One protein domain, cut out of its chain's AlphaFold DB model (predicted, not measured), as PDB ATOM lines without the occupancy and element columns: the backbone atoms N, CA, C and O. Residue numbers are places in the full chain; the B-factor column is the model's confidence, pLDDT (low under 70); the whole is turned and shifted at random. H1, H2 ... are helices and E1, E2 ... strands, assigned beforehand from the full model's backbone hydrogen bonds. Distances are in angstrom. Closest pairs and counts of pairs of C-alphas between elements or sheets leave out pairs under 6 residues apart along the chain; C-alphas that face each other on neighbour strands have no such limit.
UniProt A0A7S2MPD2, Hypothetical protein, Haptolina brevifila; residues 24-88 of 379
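This is residues 24 to 88 of the 379 residues of the protein "Hypothetical protein" of Haptolina brevifila (UniProt A0A7S2MPD2). A two-stranded antiparallel ribbon, E1 and E2, has helix H1 packed on it near Cys 30 and Cys 79, while H2 lies farther out beyond that end of the ribbon, joined to H1 by a sharp turn. The loop after E1 folds back beside that strand, and a long loop, residues 67 to 78, swings from the far end of H2 back to E2. The printed part has 65 residues, with two named helices and two named strands in the order E1, H1, H2, E2; the class is mixed, helices and strands. It is only just compact, close to loose, with a radius of gyration of the C-alphas of 12.9 A and spans of 42 by 28 by 18 A.

E1, residues 25 to 30, is the antiparallel neighbour of E2, residues 79 to 84, at 149 degrees; N 27 and O 82 are 2.9 A apart and N 82 and O 27 2.8 A, within hydrogen-bond range. Residues 28 to 29 of E1 also pair, antiparallel, with residues 38 to 39. The closest C-alphas of E1 and H1, residues 42 to 52, are those of Cys 30 and Val 45, 5.7 A apart. H1 and H2, residues 54 to 66, are close but not clearly touching, the C-alphas of Ala 49 and Leu 57 being closest at 6.4 A; they run opposite ways at a steep tilt of 57 degrees. E1 and H2 are apart. Every O i to N i+4 pair is within hydrogen-bond range in H1, and 8 of 9 in H2.

E1 begins at C-alpha 25 (-137.980, 30.470, 17.226) and is 16.6 A long. H1 measures 15.3 A and H2 18.9 A. E2, 15.1 A, ends at C-alpha 84 (-144.029, 29.876, 17.893).

The two C-alphas farthest apart, those of Ser 66 and Asp 88, are 42.0 A apart. Residues 65 to 71, of which 65 to 66 belong to H2, stand free. The printed part has no cut; the links E1 to H1 and H2 to E2 are long, and H1 to H2 is tight. Mean pLDDT of the printed part is 88.9; residues 68, 71 to 75 and 87 to 88 are under 70.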
ATOM      1  N   THR A  24    -137.971  35.100  17.972       83.38
ATOM      2  CA  THR A  24    -139.021  34.146  17.610       83.38
ATOM      3  C   THR A  24    -138.396  32.873  17.035       83.38
ATOM      4  O   THR A  24    -137.730  32.926  15.989       83.38
ATOM      5  N   VAL A  25    -138.555  31.729  17.706       88.12
ATOM      6  CA  VAL A  25    -137.980  30.470  17.226       88.12
ATOM      7  C   VAL A  25    -138.856  29.960  16.088       88.12
ATOM      8  O   VAL A  25    -139.871  29.301  16.290       88.12
ATOM      9  N   THR A  26    -138.460  30.240  14.848       92.25
ATOM     10  CA  THR A  26    -139.160  29.686  13.683       92.25
ATOM     11  C   THR A  26    -138.909  28.183  13.594       92.25
ATOM     12  O   THR A  26    -137.756  27.747  13.476       92.25
ATOM     13  N   ARG A  27    -139.971  27.377  13.599       94.56
ATOM     14  CA  ARG A  27    -139.906  25.930  13.352       94.56
ATOM     15  C   ARG A  27    -140.543  25.603  12.009       94.56
ATOM     16  O   ARG A  27    -141.472  26.260  11.565       94.56
ATOM     17  N   TYR A  28    -140.053  24.559  11.352       96.38
ATOM     18  CA  TYR A  28    -140.556  24.128  10.048       96.38
ATOM     19  C   TYR A  28    -141.138  22.722  10.142       96.38
ATOM     20  O   TYR A  28    -140.478  21.805  10.642       96.38
ATOM     21  N   ARG A  29    -142.352  22.525   9.629       97.06
ATOM     22  CA  ARG A  29    -142.996  21.210   9.519       97.06
ATOM     23  C   ARG A  29    -142.973  20.684   8.098       97.06
ATOM     24  O   ARG A  29    -143.038  21.454   7.146       97.06
ATOM     25  N   CYS A  30    -142.903  19.363   7.959       97.50
ATOM     26  CA  CYS A  30    -143.088  18.716   6.663       97.50
ATOM     27  C   CYS A  30    -144.526  18.914   6.160       97.50
ATOM     28  O   CYS A  30    -145.465  18.682   6.911       97.50
ATOM     29  N   GLY A  31    -144.693  19.315   4.895       96.44
ATOM     30  CA  GLY A  31    -146.013  19.498   4.274       96.44
ATOM     31  C   GLY A  31    -146.702  18.208   3.803       96.44
ATOM     32  O   GLY A  31    -147.781  18.279   3.222       96.44
ATOM     33  N   PHE A  32    -146.095  17.032   3.999       97.38
ATOM     34  CA  PHE A  32    -146.698  15.763   3.588       97.38
ATOM     35  C   PHE A  32    -147.895  15.412   4.492       97.38
ATOM     36  O   PHE A  32    -147.766  15.506   5.718       97.38
ATOM     37  N   PRO A  33    -149.038  14.957   3.940       96.75
ATOM     38  CA  PRO A  33    -150.198  14.577   4.742       96.75
ATOM     39  C   PRO A  33    -149.827  13.516   5.786       96.75
ATOM     40  O   PRO A  33    -149.190  12.513   5.476       96.75
ATOM     41  N   ASN A  34    -150.238  13.734   7.036       96.94
ATOM     42  CA  ASN A  34    -149.939  12.883   8.198       96.94
ATOM     43  C   ASN A  34    -148.460  12.842   8.634       96.94
ATOM     44  O   ASN A  34    -148.110  12.053   9.517       96.94
ATOM     45  N   CYS A  35    -147.579  13.684   8.083       97.69
ATOM     46  CA  CYS A  35    -146.223  13.821   8.603       97.69
ATOM     47  C   CYS A  35    -146.138  14.929   9.661       97.69
ATOM     48  O   CYS A  35    -146.171  16.114   9.355       97.69
ATOM     49  N   ASN A  36    -145.937  14.541  10.924       96.88
ATOM     50  CA  ASN A  36    -145.839  15.477  12.050       96.88
ATOM     51  C   ASN A  36    -144.393  15.841  12.444       96.88
ATOM     52  O   ASN A  36    -144.158  16.341  13.545       96.88
ATOM     53  N   LYS A  37    -143.397  15.576  11.584       98.00
ATOM     54  CA  LYS A  37    -141.990  15.870  11.906       98.00
ATOM     55  C   LYS A  37    -141.693  17.369  11.794       98.00
ATOM     56  O   LYS A  37    -142.032  18.001  10.792       98.00
ATOM     57  N   ARG A  38    -141.019  17.912  12.814       97.19
ATOM     58  CA  ARG A  38    -140.603  19.320  12.906       97.19
ATOM     59  C   ARG A  38    -139.079  19.450  12.855       97.19
ATOM     60  O   ARG A  38    -138.373  18.594  13.384       97.19
ATOM     61  N   TYR A  39    -138.585  20.530  12.260       96.69
ATOM     62  CA  TYR A  39    -137.162  20.813  12.064       96.69
ATOM     63  C   TYR A  39    -136.849  22.281  12.367       96.69
ATOM     64  O   TYR A  39    -137.706  23.148  12.214       96.69
ATOM     65  N   ALA A  40    -135.608  22.563  12.769       94.75
ATOM     66  CA  ALA A  40    -135.130  23.930  13.011       94.75
ATOM     67  C   ALA A  40    -134.810  24.698  11.714       94.75
ATOM     68  O   ALA A  40    -134.685  25.915  11.725       94.75
ATOM     69  N   SER A  41    -134.665  23.995  10.586       94.19
ATOM     70  CA  SER A  41    -134.340  24.590   9.290       94.19
ATOM     71  C   SER A  41    -135.097  23.918   8.146       94.19
ATOM     72  O   SER A  41    -135.488  22.747   8.223       94.19
ATOM     73  N   THR A  42    -135.254  24.651   7.045       94.75
ATOM     74  CA  THR A  42    -135.879  24.163   5.806       94.75
ATOM     75  C   THR A  42    -135.087  23.022   5.154       94.75
ATOM     76  O   THR A  42    -135.685  22.113   4.577       94.75
ATOM     77  N   ASP A  43    -133.754  23.017   5.283       94.69
ATOM     78  CA  ASP A  43    -132.890  21.931   4.794       94.69
ATOM     79  C   ASP A  43    -133.181  20.605   5.516       94.69
ATOM     80  O   ASP A  43    -133.234  19.548   4.882       94.69
ATOM     81  N   GLY A  44    -133.475  20.660   6.822       96.56
ATOM     82  CA  GLY A  44    -133.909  19.496   7.599       96.56
ATOM     83  C   GLY A  44    -135.196  18.874   7.052       96.56
ATOM     84  O   GLY A  44    -135.258  17.657   6.850       96.56
ATOM     85  N   VAL A  45    -136.188  19.709   6.717       97.06
ATOM     86  CA  VAL A  45    -137.441  19.252   6.091       97.06
ATOM     87  C   VAL A  45    -137.173  18.641   4.718       97.06
ATOM     88  O   VAL A  45    -137.670  17.554   4.425       97.06
ATOM     89  N   ARG A  46    -136.355  19.294   3.883       95.81
ATOM     90  CA  ARG A  46    -136.040  18.807   2.532       95.81
ATOM     91  C   ARG A  46    -135.318  17.458   2.575       95.81
ATOM     92  O   ARG A  46    -135.683  16.544   1.834       95.81
ATOM     93  N   LYS A  47    -134.332  17.294   3.463       97.00
ATOM     94  CA  LYS A  47    -133.633  16.014   3.683       97.00
ATOM     95  C   LYS A  47    -134.591  14.915   4.132       97.00
ATOM     96  O   LYS A  47    -134.528  13.796   3.623       97.00
ATOM     97  N   HIS A  48    -135.502  15.233   5.044       98.06
ATOM     98  CA  HIS A  48    -136.529  14.297   5.479       98.06
ATOM     99  C   HIS A  48    -137.484  13.899   4.347       98.06
ATOM    100  O   HIS A  48    -137.708  12.705   4.145       98.06
ATOM    101  N   ALA A  49    -137.986  14.864   3.575       97.44
ATOM    102  CA  ALA A  49    -138.876  14.606   2.449       97.44
ATOM    103  C   ALA A  49    -138.205  13.719   1.390       97.44
ATOM    104  O   ALA A  49    -138.817  12.759   0.935       97.44
ATOM    105  N   ARG A  50    -136.922  13.943   1.070       97.19
ATOM    106  CA  ARG A  50    -136.163  13.059   0.162       97.19
ATOM    107  C   ARG A  50    -136.061  11.625   0.684       97.19
ATOM    108  O   ARG A  50    -136.143  10.692  -0.104       97.19
ATOM    109  N   LYS A  51    -135.884  11.447   1.999       98.19
ATOM    110  CA  LYS A  51    -135.711  10.124   2.623       98.19
ATOM    111  C   LYS A  51    -137.025   9.357   2.790       98.19
ATOM    112  O   LYS A  51    -137.030   8.140   2.652       98.19
ATOM    113  N   THR A  52    -138.112  10.038   3.146       98.38
ATOM    114  CA  THR A  52    -139.373   9.392   3.556       98.38
ATOM    115  C   THR A  52    -140.504   9.590   2.545       98.38
ATOM    116  O   THR A  52    -141.343   8.711   2.392       98.38
ATOM    117  N   HIS A  53    -140.515  10.712   1.825       98.00
ATOM    118  CA  HIS A  53    -141.614  11.148   0.955       98.00
ATOM    119  C   HIS A  53    -141.124  11.437  -0.474       98.00
ATOM    120  O   HIS A  53    -141.559  12.398  -1.105       98.00
ATOM    121  N   MET A  54    -140.202  10.615  -0.991       97.19
ATOM    122  CA  MET A  54    -139.499  10.879  -2.255       97.19
ATOM    123  C   MET A  54    -140.450  11.044  -3.452       97.19
ATOM    124  O   MET A  54    -140.267  11.952  -4.258       97.19
ATOM    125  N   LEU A  55    -141.479  10.193  -3.556       97.56
ATOM    126  CA  LEU A  55    -142.462  10.249  -4.646       97.56
ATOM    127  C   LEU A  55    -143.283  11.544  -4.613       97.56
ATOM    128  O   LEU A  55    -143.481  12.177  -5.644       97.56
ATOM    129  N   TRP A  56    -143.709  11.958  -3.420       97.00
ATOM    130  CA  TRP A  56    -144.440  13.207  -3.220       97.00
ATOM    131  C   TRP A  56    -143.573  14.430  -3.523       97.00
ATOM    132  O   TRP A  56    -144.014  15.325  -4.235       97.00
ATOM    133  N   LEU A  57    -142.322  14.439  -3.047       95.44
ATOM    134  CA  LEU A  57    -141.389  15.531  -3.321       95.44
ATOM    135  C   LEU A  57    -141.145  15.691  -4.828       95.44
ATOM    136  O   LEU A  57    -141.139  16.812  -5.319       95.44
ATOM    137  N   LYS A  58    -141.022  14.580  -5.568       95.38
ATOM    138  CA  LYS A  58    -140.869  14.602  -7.028       95.38
ATOM    139  C   LYS A  58    -142.093  15.199  -7.733       95.38
ATOM    140  O   LYS A  58    -141.921  16.017  -8.628       95.38
ATOM    141  N   ALA A  59    -143.306  14.830  -7.311       95.00
ATOM    142  CA  ALA A  59    -144.540  15.394  -7.864       95.00
ATOM    143  C   ALA A  59    -144.659  16.903  -7.587       95.00
ATOM    144  O   ALA A  59    -145.076  17.666  -8.458       95.00
ATOM    145  N   ILE A  60    -144.241  17.349  -6.396       93.62
ATOM    146  CA  ILE A  60    -144.172  18.776  -6.074       93.62
ATOM    147  C   ILE A  60    -143.147  19.486  -6.955       93.62
ATOM    148  O   ILE A  60    -143.493  20.504  -7.546       93.62
ATOM    149  N   ASP A  61    -141.927  18.960  -7.074       91.94
ATOM    150  CA  ASP A  61    -140.865  19.569  -7.885       91.94
ATOM    151  C   ASP A  61    -141.279  19.677  -9.368       91.94
ATOM    152  O   ASP A  61    -140.997  20.683 -10.017       91.94
ATOM    153  N   GLU A  62    -142.011  18.690  -9.892       92.88
ATOM    154  CA  GLU A  62    -142.581  18.719 -11.245       92.88
ATOM    155  C   GLU A  62    -143.662  19.803 -11.390       92.88
ATOM    156  O   GLU A  62    -143.617  20.603 -12.325       92.88
ATOM    157  N   SER A  63    -144.576  19.905 -10.419       90.88
ATOM    158  CA  SER A  63    -145.614  20.947 -10.399       90.88
ATOM    159  C   SER A  63    -145.065  22.362 -10.172       90.88
ATOM    160  O   SER A  63    -145.652  23.342 -10.623       90.88
ATOM    161  N   ALA A  64    -143.936  22.480  -9.472       88.81
ATOM    162  CA  ALA A  64    -143.254  23.744  -9.234       88.81
ATOM    163  C   ALA A  64    -142.420  24.159 -10.448       88.81
ATOM    164  O   ALA A  64    -142.256  25.346 -10.696       88.81
ATOM    165  N   SER A  65    -141.921  23.200 -11.234       85.94
ATOM    166  CA  SER A  65    -141.180  23.508 -12.457       85.94
ATOM    167  C   SER A  65    -142.055  24.130 -13.547       85.94
ATOM    168  O   SER A  65    -141.503  24.773 -14.441       85.94
ATOM    169  N   SER A  66    -143.375  23.924 -13.512       84.12
ATOM    170  CA  SER A  66    -144.312  24.528 -14.466       84.12
ATOM    171  C   SER A  66    -144.841  25.891 -14.020       84.12
ATOM    172  O   SER A  66    -145.307  26.659 -14.861       84.12
ATOM    173  N   ARG A  67    -144.753  26.216 -12.724       81.25
ATOM    174  CA  ARG A  67    -145.092  27.544 -12.210       81.25
ATOM    175  C   ARG A  67    -143.891  28.469 -12.343       81.25
ATOM    176  O   ARG A  67    -142.759  28.113 -12.032       81.25
ATOM    177  N   ASP A  68    -144.165  29.640 -12.893       69.19
ATOM    178  CA  ASP A  68    -143.176  30.571 -13.404       69.19
ATOM    179  C   ASP A  68    -142.087  30.896 -12.367       69.19
ATOM    180  O   ASP A  68    -142.362  31.340 -11.248       69.19
ATOM    181  N   ARG A  69    -140.825  30.675 -12.749       71.06
ATOM    182  CA  ARG A  69    -139.642  30.793 -11.872       71.06
ATOM    183  C   ARG A  69    -139.426  32.212 -11.338       71.06
ATOM    184  O   ARG A  69    -138.548  32.414 -10.502       71.06
ATOM    185  N   GLN A  70    -140.175  33.193 -11.839       72.81
ATOM    186  CA  GLN A  70    -139.963  34.605 -11.547       72.81
ATOM    187  C   GLN A  70    -140.663  35.131 -10.287       72.81
ATOM    188  O   GLN A  70    -140.205  36.145  -9.764       72.81
ATOM    189  N   LEU A  71    -141.717  34.486  -9.772       64.12
ATOM    190  CA  LEU A  71    -142.542  35.087  -8.705       64.12
ATOM    191  C   LEU A  71    -142.529  34.347  -7.362       64.12
ATOM    192  O   LEU A  71    -142.775  34.968  -6.328       64.12
ATOM    193  N   GLU A  72    -142.171  33.065  -7.324       58.88
ATOM    194  CA  GLU A  72    -142.169  32.285  -6.080       58.88
ATOM    195  C   GLU A  72    -140.757  31.839  -5.704       58.88
ATOM    196  O   GLU A  72    -140.378  30.672  -5.779       58.88
ATOM    197  N   SER A  73    -139.957  32.783  -5.218       63.06
ATOM    198  CA  SER A  73    -138.697  32.502  -4.527       63.06
ATOM    199  C   SER A  73    -138.952  31.928  -3.126       63.06
ATOM    200  O   SER A  73    -138.501  32.485  -2.123       63.06
ATOM    201  N   LYS A  74    -139.718  30.830  -3.010       61.06
ATOM    202  CA  LYS A  74    -140.158  30.331  -1.703       61.06
ATOM    203  C   LYS A  74    -139.882  28.845  -1.444       61.06
ATOM    204  O   LYS A  74    -140.457  27.976  -2.089       61.06
ATOM    205  N   PRO A  75    -139.118  28.523  -0.383       63.72
ATOM    206  CA  PRO A  75    -139.069  27.181   0.200       63.72
ATOM    207  C   PRO A  75    -140.403  26.712   0.822       63.72
ATOM    208  O   PRO A  75    -140.447  25.618   1.375       63.72
ATOM    209  N   SER A  76    -141.491  27.490   0.739       73.38
ATOM    210  CA  SER A  76    -142.784  27.171   1.366       73.38
ATOM    211  C   SER A  76    -143.515  25.988   0.734       73.38
ATOM    212  O   SER A  76    -144.425  25.448   1.350       73.38
ATOM    213  N   THR A  77    -143.142  25.553  -0.470       84.38
ATOM    214  CA  THR A  77    -143.900  24.513  -1.186       84.38
ATOM    215  C   THR A  77    -143.856  23.152  -0.485       84.38
ATOM    216  O   THR A  77    -144.799  22.375  -0.580       84.38
ATOM    217  N   TYR A  78    -142.779  22.848   0.246       89.62
ATOM    218  CA  TYR A  78    -142.603  21.559   0.932       89.62
ATOM    219  C   TYR A  78    -142.587  21.666   2.462       89.62
ATOM    220  O   TYR A  78    -142.562  20.635   3.146       89.62
ATOM    221  N   CYS A  79    -142.586  22.883   3.015       94.69
ATOM    222  CA  CYS A  79    -142.599  23.093   4.456       94.69
ATOM    223  C   CYS A  79    -143.556  24.199   4.893       94.69
ATOM    224  O   CYS A  79    -143.596  25.276   4.303       94.69
ATOM    225  N   VAL A  80    -144.249  23.942   5.999       95.00
ATOM    226  CA  VAL A  80    -145.067  24.936   6.695       95.00
ATOM    227  C   VAL A  80    -144.196  25.575   7.773       95.00
ATOM    228  O   VAL A  80    -143.644  24.865   8.617       95.00
ATOM    229  N   MET A  81    -144.021  26.895   7.707       94.62
ATOM    230  CA  MET A  81    -143.339  27.658   8.752       94.62
ATOM    231  C   MET A  81    -144.320  27.886   9.900       94.62
ATOM    232  O   MET A  81    -145.393  28.444   9.700       94.62
ATOM    233  N   GLU A  82    -143.942  27.443  11.088       93.94
ATOM    234  CA  GLU A  82    -144.632  27.744  12.332       93.94
ATOM    235  C   GLU A  82    -143.784  28.750  13.100       93.94
ATOM    236  O   GLU A  82    -142.642  28.465  13.473       93.94
ATOM    237  N   VAL A  83    -144.341  29.936  13.304       91.31
ATOM    238  CA  VAL A  83    -143.796  30.909  14.244       91.31
ATOM    239  C   VAL A  83    -144.422  30.563  15.587       91.31
ATOM    240  O   VAL A  83    -145.630  30.700  15.754       91.31
ATOM    241  N   THR A  84    -143.630  29.990  16.491       85.94
ATOM    242  CA  THR A  84    -144.029  29.876  17.893       85.94
ATOM    243  C   THR A  84    -143.513  31.115  18.591       85.94
ATOM    244  O   THR A  84    -142.301  31.324  18.684       85.94
ATOM    245  N   ASP A  85    -144.434  31.958  19.034       83.75
ATOM    246  CA  ASP A  85    -144.123  33.034  19.954       83.75
ATOM    247  C   ASP A  85    -143.886  32.379  21.319       83.75
ATOM    248  O   ASP A  85    -144.797  32.229  22.123       83.75
ATOM    249  N   ASP A  86    -142.652  31.934  21.580       71.00
ATOM    250  CA  ASP A  86    -142.233  31.364  22.878       71.00
ATOM    251  C   ASP A  86    -142.275  32.407  24.026       71.00
ATOM    252  O   ASP A  86    -141.643  32.244  25.069       71.00
ATOM    253  N   THR A  87    -142.973  33.523  23.819       68.75
ATOM    254  CA  THR A  87    -143.109  34.647  24.741       68.75
ATOM    255  C   THR A  87    -144.149  34.396  25.828       68.75
ATOM    256  O   THR A  87    -144.015  34.978  26.899       68.75
ATOM    257  N   ASP A  88    -145.122  33.510  25.605       64.19
ATOM    258  CA  ASP A  88    -146.272  33.388  26.513       64.19
ATOM    259  C   ASP A  88    -146.054  32.412  27.691       64.19
ATOM    260  O   ASP A  88    -146.806  32.454  28.661       64.19
TER     261      ASP A  88